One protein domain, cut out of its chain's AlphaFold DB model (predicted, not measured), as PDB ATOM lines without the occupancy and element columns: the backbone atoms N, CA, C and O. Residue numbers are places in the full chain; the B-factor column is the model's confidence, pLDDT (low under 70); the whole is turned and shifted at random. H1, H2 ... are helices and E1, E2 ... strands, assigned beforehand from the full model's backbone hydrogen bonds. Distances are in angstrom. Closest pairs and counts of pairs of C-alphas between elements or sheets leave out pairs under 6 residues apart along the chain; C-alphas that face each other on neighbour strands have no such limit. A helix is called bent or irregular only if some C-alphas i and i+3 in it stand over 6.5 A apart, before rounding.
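This is residues 3 to 59 of the 374 residues of an uncharacterized protein of Angiostrongylus cantonensis (UniProt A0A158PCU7). A small two-stranded hairpin, E1 and E2, lies toward one end of the model, and a single long helix, H1, reaches away from it as a free arm toward the other end. Residues 29 to 59, of which 34 to 59 belong to H1, stand free, and the helix does not fold back to cover the hairpin. The printed part has 57 residues, with the order E1, E2, H1 along the chain. The sheet has the order E1 - E2 and is antiparallel, and the class is mixed, helices and strands. The whole is extended, with a radius of gyration of the C-alphas of 17.8 A and spans of 58 by 27 by 11 A.

The sheet is made of E1, residues 9 to 14, and E2, residues 20 to 26, which form a hairpin. The strands are antiparallel, with an angle of 153 degrees between their N-to-C directions. Among the C-alphas that face each other are those of Leu 9 and Tyr 26, 5.0 A apart, and those of Val 14 and Cys 20, 4.6 A apart. Across the pair, N of Ile 11 and O of Gly 24 are within hydrogen-bond range at 2.8 A, and N of Tyr 26 and O of Leu 9 at 2.7 A. H1, residues 34 to 59, follows E2 by a short link of 7 residues. E1 and H1 are apart. In H1, which is not bent, every O i to N i+4 pair is within hydrogen-bond range.

E1 begins with C-alpha 9 at (347.127, 290.761, 197.951) and measures 16.0 A from first to last C-alpha. E2, the longest strand by residues, runs from Cys 20 to Tyr 26 and measures 16.7 A, with C-alpha 26 at (346.905, 285.777, 197.829). H1 runs from Gln 34, with its C-alpha at (350.438, 269.859, 192.422), to Gly 59, with its C-alpha at (330.876, 285.120, 165.117), and measures 36.9 A.

The outline is a rod, and the two C-alphas farthest apart are those of Thr 16, in the tight link of 5 residues from E1 to E2, and Gly 59, 59.2 A. The C-alphas of Gly 3 and Gly 59, the first and last printed residues, are 37.9 A apart. The printed part has no cut, and no link between named elements is long. The mean pLDDT of the printed part is 72.0. Confidence is low, under 70, in 20 residues: 5 to 7, 24, and 26 to 41, of which 34 to 41 belong to H1.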
ATOM      1  N   GLY A   3     348.097 295.538 198.888       74.31
ATOM      2  CA  GLY A   3     347.162 295.294 197.786       74.31
ATOM      3  C   GLY A   3     347.691 295.910 196.494       74.31
ATOM      4  O   GLY A   3     348.106 297.067 196.504       74.31
ATOM      5  N   LYS A   4     347.687 295.146 195.401       75.31
ATOM      6  CA  LYS A   4     348.050 295.612 194.060       75.31
ATOM      7  C   LYS A   4     346.817 296.029 193.262       75.31
ATOM      8  O   LYS A   4     345.710 295.553 193.508       75.31
ATOM      9  N   ASP A   5     347.037 296.889 192.271       64.50
ATOM     10  CA  ASP A   5     345.990 297.454 191.406       64.50
ATOM     11  C   ASP A   5     345.247 296.397 190.564       64.50
ATOM     12  O   ASP A   5     344.137 296.638 190.096       64.50
ATOM     13  N   ASP A   6     345.838 295.213 190.381       67.88
ATOM     14  CA  ASP A   6     345.233 294.052 189.715       67.88
ATOM     15  C   ASP A   6     344.401 293.164 190.663       67.88
ATOM     16  O   ASP A   6     343.894 292.119 190.252       67.88
ATOM     17  N   GLY A   7     344.237 293.578 191.925       64.50
ATOM     18  CA  GLY A   7     343.469 292.864 192.945       64.50
ATOM     19  C   GLY A   7     344.251 291.780 193.692       64.50
ATOM     20  O   GLY A   7     343.664 291.064 194.504       64.50
ATOM     21  N   VAL A   8     345.560 291.648 193.453       73.50
ATOM     22  CA  VAL A   8     346.429 290.700 194.164       73.50
ATOM     23  C   VAL A   8     346.805 291.238 195.549       73.50
ATOM     24  O   VAL A   8     347.214 292.389 195.682       73.50
ATOM     25  N   LEU A   9     346.714 290.402 196.590       74.88
ATOM     26  CA  LEU A   9     347.127 290.761 197.951       74.88
ATOM     27  C   LEU A   9     348.445 290.077 198.320       74.88
ATOM     28  O   LEU A   9     348.501 288.861 198.474       74.88
ATOM     29  N   GLU A  10     349.501 290.849 198.536       83.06
ATOM     30  CA  GLU A  10     350.785 290.347 199.019       83.06
ATOM     31  C   GLU A  10     350.886 290.474 200.543       83.06
ATOM     32  O   GLU A  10     350.624 291.517 201.152       83.06
ATOM     33  N   ILE A  11     351.261 289.378 201.188       78.88
ATOM     34  CA  ILE A  11     351.458 289.281 202.627       78.88
ATOM     35  C   ILE A  11     352.953 289.231 202.880       78.88
ATOM     36  O   ILE A  11     353.644 288.361 202.357       78.88
ATOM     37  N   TYR A  12     353.427 290.152 203.708       82.81
ATOM     38  CA  TYR A  12     354.813 290.236 204.137       82.81
ATOM     39  C   TYR A  12     354.873 290.010 205.642       82.81
ATOM     40  O   TYR A  12     354.024 290.533 206.371       82.81
ATOM     41  N   THR A  13     355.850 289.231 206.087       81.19
ATOM     42  CA  THR A  13     356.247 289.122 207.490       81.19
ATOM     43  C   THR A  13     357.414 290.059 207.734       81.19
ATOM     44  O   THR A  13     358.342 290.112 206.929       81.19
ATOM     45  N   VAL A  14     357.344 290.807 208.826       84.06
ATOM     46  CA  VAL A  14     358.411 291.705 209.265       84.06
ATOM     47  C   VAL A  14     359.064 291.046 210.470       84.06
ATOM     48  O   VAL A  14     358.349 290.627 211.386       84.06
ATOM     49  N   ASP A  15     360.378 290.854 210.426       84.31
ATOM     50  CA  ASP A  15     361.122 290.323 211.567       84.31
ATOM     51  C   ASP A  15     361.396 291.415 212.618       84.31
ATOM     52  O   ASP A  15     360.958 292.558 212.498       84.31
ATOM     53  N   THR A  16     362.091 291.054 213.693       80.12
ATOM     54  CA  THR A  16     362.427 291.979 214.786       80.12
ATOM     55  C   THR A  16     363.429 293.070 214.391       80.12
ATOM     56  O   THR A  16     363.690 293.954 215.202       80.12
ATOM     57  N   GLU A  17     363.989 293.008 213.181       85.00
ATOM     58  CA  GLU A  17     364.944 293.967 212.617       85.00
ATOM     59  C   GLU A  17     364.319 294.795 211.472       85.00
ATOM     60  O   GLU A  17     365.036 295.424 210.698       85.00
ATOM     61  N   ASP A  18     362.984 294.812 211.364       77.75
ATOM     62  CA  ASP A  18     362.214 295.489 210.311       77.75
ATOM     63  C   ASP A  18     362.464 294.969 208.877       77.75
ATOM     64  O   ASP A  18     362.047 295.587 207.887       77.75
ATOM     65  N   ASN A  19     363.052 293.778 208.717       76.69
ATOM     66  CA  ASN A  19     363.223 293.187 207.394       76.69
ATOM     67  C   ASN A  19     361.907 292.583 206.897       76.69
ATOM     68  O   ASN A  19     361.354 291.633 207.459       76.69
ATOM     69  N   CYS A  20     361.417 293.117 205.781       77.12
ATOM     70  CA  CYS A  20     360.210 292.633 205.124       77.12
ATOM     71  C   CYS A  20     360.514 291.419 204.235       77.12
ATOM     72  O   CYS A  20     361.177 291.532 203.204       77.12
ATOM     73  N   THR A  21     359.951 290.263 204.580       79.25
ATOM     74  CA  THR A  21     360.025 289.027 203.787       79.25
ATOM     75  C   THR A  21     358.654 288.679 203.217       79.25
ATOM     76  O   THR A  21     357.640 288.753 203.909       79.25
ATOM     77  N   LEU A  22     358.588 288.329 201.928       78.50
ATOM     78  CA  LEU A  22     357.327 287.941 201.290       78.50
ATOM     79  C   LEU A  22     356.861 286.591 201.855       78.50
ATOM     80  O   LEU A  22     357.456 285.552 201.580       78.50
ATOM     81  N   TYR A  23     355.771 286.611 202.617       72.19
ATOM     82  CA  TYR A  23     355.173 285.440 203.254       72.19
ATOM     83  C   TYR A  23     354.210 284.694 202.320       72.19
ATOM     84  O   TYR A  23     354.099 283.466 202.365       72.19
ATOM     85  N   GLY A  24     353.505 285.413 201.444       66.44
ATOM     86  CA  GLY A  24     352.644 284.790 200.444       66.44
ATOM     87  C   GLY A  24     351.887 285.785 199.577       66.44
ATOM     88  O   GLY A  24     351.593 286.896 200.000       66.44
ATOM     89  N   ILE A  25     351.546 285.359 198.363       70.31
ATOM     90  CA  ILE A  25     350.705 286.109 197.431       70.31
ATOM     91  C   ILE A  25     349.322 285.453 197.435       70.31
ATOM     92  O   ILE A  25     349.195 284.266 197.141       70.31
ATOM     93  N   TYR A  26     348.294 286.209 197.806       61.66
ATOM     94  CA  TYR A  26     346.905 285.777 197.829       61.66
ATOM     95  C   TYR A  26     346.191 286.321 196.589       61.66
ATOM     96  O   TYR A  26     345.903 287.512 196.483       61.66
ATOM     97  N   VAL A  27     345.903 285.427 195.646       57.97
ATOM     98  CA  VAL A  27     345.099 285.702 194.447       57.97
ATOM     99  C   VAL A  27     343.825 284.877 194.562       57.97
ATOM    100  O   VAL A  27     343.778 283.799 193.994       57.97
ATOM    101  N   SER A  28     342.872 285.292 195.405       48.88
ATOM    102  CA  SER A  28     341.583 284.615 195.708       48.88
ATOM    103  C   SER A  28     341.556 283.078 195.930       48.88
ATOM    104  O   SER A  28     340.508 282.554 196.291       48.88
ATOM    105  N   CYS A  29     342.668 282.345 195.833       43.19
ATOM    106  CA  CYS A  29     342.771 280.891 195.891       43.19
ATOM    107  C   CYS A  29     344.156 280.464 196.416       43.19
ATOM    108  O   CYS A  29     345.178 281.094 196.152       43.19
ATOM    109  N   GLN A  30     344.148 279.399 197.222       43.28
ATOM    110  CA  GLN A  30     345.215 278.933 198.119       43.28
ATOM    111  C   GLN A  30     346.532 278.503 197.430       43.28
ATOM    112  O   GLN A  30     346.557 278.172 196.250       43.28
ATOM    113  N   LYS A  31     347.613 278.464 198.234       47.41
ATOM    114  CA  LYS A  31     349.024 278.135 197.915       47.41
ATOM    115  C   LYS A  31     349.245 277.094 196.784       47.41
ATOM    116  O   LYS A  31     348.542 276.080 196.736       47.41
ATOM    117  N   PRO A  32     350.298 277.251 195.951       46.69
ATOM    118  CA  PRO A  32     350.570 276.361 194.824       46.69
ATOM    119  C   PRO A  32     351.003 274.965 195.300       46.69
ATOM    120  O   PRO A  32     352.084 274.769 195.846       46.69
ATOM    121  N   SER A  33     350.139 273.976 195.081       54.16
ATOM    122  CA  SER A  33     350.413 272.540 195.216       54.16
ATOM    123  C   SER A  33     350.251 271.857 193.849       54.16
ATOM    124  O   SER A  33     349.639 272.423 192.944       54.16
ATOM    125  N   GLN A  34     350.729 270.620 193.657       55.00
ATOM    126  CA  GLN A  34     350.438 269.859 192.422       55.00
ATOM    127  C   GLN A  34     348.924 269.764 192.144       55.00
ATOM    128  O   GLN A  34     348.492 269.803 190.992       55.00
ATOM    129  N   ARG A  35     348.111 269.735 193.208       54.50
ATOM    130  CA  ARG A  35     346.646 269.784 193.148       54.50
ATOM    131  C   ARG A  35     346.122 271.131 192.636       54.50
ATOM    132  O   ARG A  35     345.174 271.141 191.863       54.50
ATOM    133  N   PHE A  36     346.763 272.246 192.989       54.50
ATOM    134  CA  PHE A  36     346.458 273.572 192.434       54.50
ATOM    135  C   PHE A  36     346.749 273.635 190.929       54.50
ATOM    136  O   PHE A  36     345.898 274.071 190.163       54.50
ATOM    137  N   HIS A  37     347.897 273.115 190.477       58.41
ATOM    138  CA  HIS A  37     348.206 273.041 189.042       58.41
ATOM    139  C   HIS A  37     347.230 272.144 188.271       58.41
ATOM    140  O   HIS A  37     346.845 272.483 187.153       58.41
ATOM    141  N   PHE A  38     346.824 271.011 188.849       62.50
ATOM    142  CA  PHE A  38     345.824 270.131 188.247       62.50
ATOM    143  C   PHE A  38     344.448 270.805 188.160       62.50
ATOM    144  O   PHE A  38     343.829 270.790 187.097       62.50
ATOM    145  N   ASN A  39     344.008 271.459 189.239       67.19
ATOM    146  CA  ASN A  39     342.751 272.205 189.271       67.19
ATOM    147  C   ASN A  39     342.755 273.351 188.252       67.19
ATOM    148  O   ASN A  39     341.834 273.428 187.447       67.19
ATOM    149  N   LEU A  40     343.823 274.157 188.200       67.19
ATOM    150  CA  LEU A  40     343.980 275.213 187.196       67.19
ATOM    151  C   LEU A  40     343.949 274.662 185.769       67.19
ATOM    152  O   LEU A  40     343.331 275.261 184.902       67.19
ATOM    153  N   ARG A  41     344.586 273.516 185.498       69.94
ATOM    154  CA  ARG A  41     344.526 272.886 184.166       69.94
ATOM    155  C   ARG A  41     343.111 272.447 183.801       69.94
ATOM    156  O   ARG A  41     342.711 272.612 182.652       69.94
ATOM    157  N   SER A  42     342.373 271.879 184.754       76.50
ATOM    158  CA  SER A  42     340.979 271.480 184.545       76.50
ATOM    159  C   SER A  42     340.087 272.695 184.289       76.50
ATOM    160  O   SER A  42     339.296 272.687 183.350       76.50
ATOM    161  N   GLU A  43     340.257 273.750 185.083       78.62
ATOM    162  CA  GLU A  43     339.506 275.000 184.975       78.62
ATOM    163  C   GLU A  43     339.818 275.739 183.667       78.62
ATOM    164  O   GLU A  43     338.899 276.141 182.960       78.62
ATOM    165  N   ILE A  44     341.095 275.825 183.274       79.69
ATOM    166  CA  ILE A  44     341.515 276.363 181.970       79.69
ATOM    167  C   ILE A  44     340.835 275.592 180.839       79.69
ATOM    168  O   ILE A  44     340.259 276.214 179.955       79.69
ATOM    169  N   LYS A  45     340.838 274.254 180.877       78.75
ATOM    170  CA  LYS A  45     340.232 273.430 179.821       78.75
ATOM    171  C   LYS A  45     338.718 273.649 179.707       78.75
ATOM    172  O   LYS A  45     338.182 273.713 178.599       78.75
ATOM    173  N   GLU A  46     338.026 273.762 180.837       84.25
ATOM    174  CA  GLU A  46     336.590 274.051 180.862       84.25
ATOM    175  C   GLU A  46     336.295 275.458 180.319       84.25
ATOM    176  O   GLU A  46     335.431 275.622 179.453       84.25
ATOM    177  N   LEU A  47     337.048 276.463 180.775       83.25
ATOM    178  CA  LEU A  47     336.915 277.848 180.326       83.25
ATOM    179  C   LEU A  47     337.257 278.012 178.842       83.25
ATOM    180  O   LEU A  47     336.553 278.733 178.143       83.25
ATOM    181  N   GLU A  48     338.287 277.332 178.336       81.88
ATOM    182  CA  GLU A  48     338.656 277.335 176.916       81.88
ATOM    183  C   GLU A  48     337.538 276.770 176.043       81.88
ATOM    184  O   GLU A  48     337.221 277.344 175.000       81.88
ATOM    185  N   THR A  49     336.902 275.684 176.492       83.12
ATOM    186  CA  THR A  49     335.785 275.059 175.775       83.12
ATOM    187  C   THR A  49     334.596 276.020 175.700       83.12
ATOM    188  O   THR A  49     334.153 276.362 174.603       83.12
ATOM    189  N   LYS A  50     334.162 276.561 176.850       85.31
ATOM    190  CA  LYS A  50     333.072 277.549 176.930       85.31
ATOM    191  C   LYS A  50     333.368 278.814 176.119       85.31
ATOM    192  O   LYS A  50     332.499 279.335 175.423       85.31
ATOM    193  N   LEU A  51     334.606 279.311 176.177       82.19
ATOM    194  CA  LEU A  51     335.033 280.491 175.428       82.19
ATOM    195  C   LEU A  51     334.983 280.244 173.916       82.19
ATOM    196  O   LEU A  51     334.616 281.147 173.166       82.19
ATOM    197  N   ASN A  52     335.361 279.054 173.449       83.56
ATOM    198  CA  ASN A  52     335.352 278.724 172.027       83.56
ATOM    199  C   ASN A  52     333.929 278.549 171.471       83.56
ATOM    200  O   ASN A  52     333.634 279.008 170.364       83.56
ATOM    201  N   GLU A  53     333.036 277.944 172.255       84.81
ATOM    202  CA  GLU A  53     331.604 277.869 171.948       84.81
ATOM    203  C   GLU A  53     330.999 279.275 171.807       84.81
ATOM    204  O   GLU A  53     330.403 279.596 170.774       84.81
ATOM    205  N   GLU A  54     331.241 280.158 172.782       82.12
ATOM    206  CA  GLU A  54     330.699 281.522 172.756       82.12
ATOM    207  C   GLU A  54     331.333 282.382 171.648       82.12
ATOM    208  O   GLU A  54     330.644 283.183 171.020       82.12
ATOM    209  N   ARG A  55     332.620 282.183 171.318       80.31
ATOM    210  CA  ARG A  55     333.262 282.826 170.150       80.31
ATOM    211  C   ARG A  55     332.590 282.439 168.839       80.31
ATOM    212  O   ARG A  55     332.378 283.305 167.991       80.31
ATOM    213  N   THR A  56     332.269 281.158 168.673       81.88
ATOM    214  CA  THR A  56     331.604 280.643 167.469       81.88
ATOM    215  C   THR A  56     330.204 281.242 167.357       81.88
ATOM    216  O   THR A  56     329.868 281.840 166.334       81.88
ATOM    217  N   ARG A  57     329.442 281.209 168.456       82.00
ATOM    218  CA  ARG A  57     328.119 281.835 168.567       82.00
ATOM    219  C   ARG A  57     328.156 283.335 168.256       82.00
ATOM    220  O   ARG A  57     327.345 283.815 167.466       82.00
ATOM    221  N   TYR A  58     329.099 284.082 168.838       75.75
ATOM    222  CA  TYR A  58     329.264 285.520 168.590       75.75
ATOM    223  C   TYR A  58     329.618 285.804 167.124       75.75
ATOM    224  O   TYR A  58     329.024 286.684 166.503       75.75
ATOM    225  N   GLY A  59     330.521 285.015 166.533       74.69
ATOM    226  CA  GLY A  59     330.876 285.120 165.117       74.69
ATOM    227  C   GLY A  59     329.685 284.893 164.181       74.69
ATOM    228  O   GLY A  59     329.509 285.634 163.214       74.69
TER     229      GLY A  59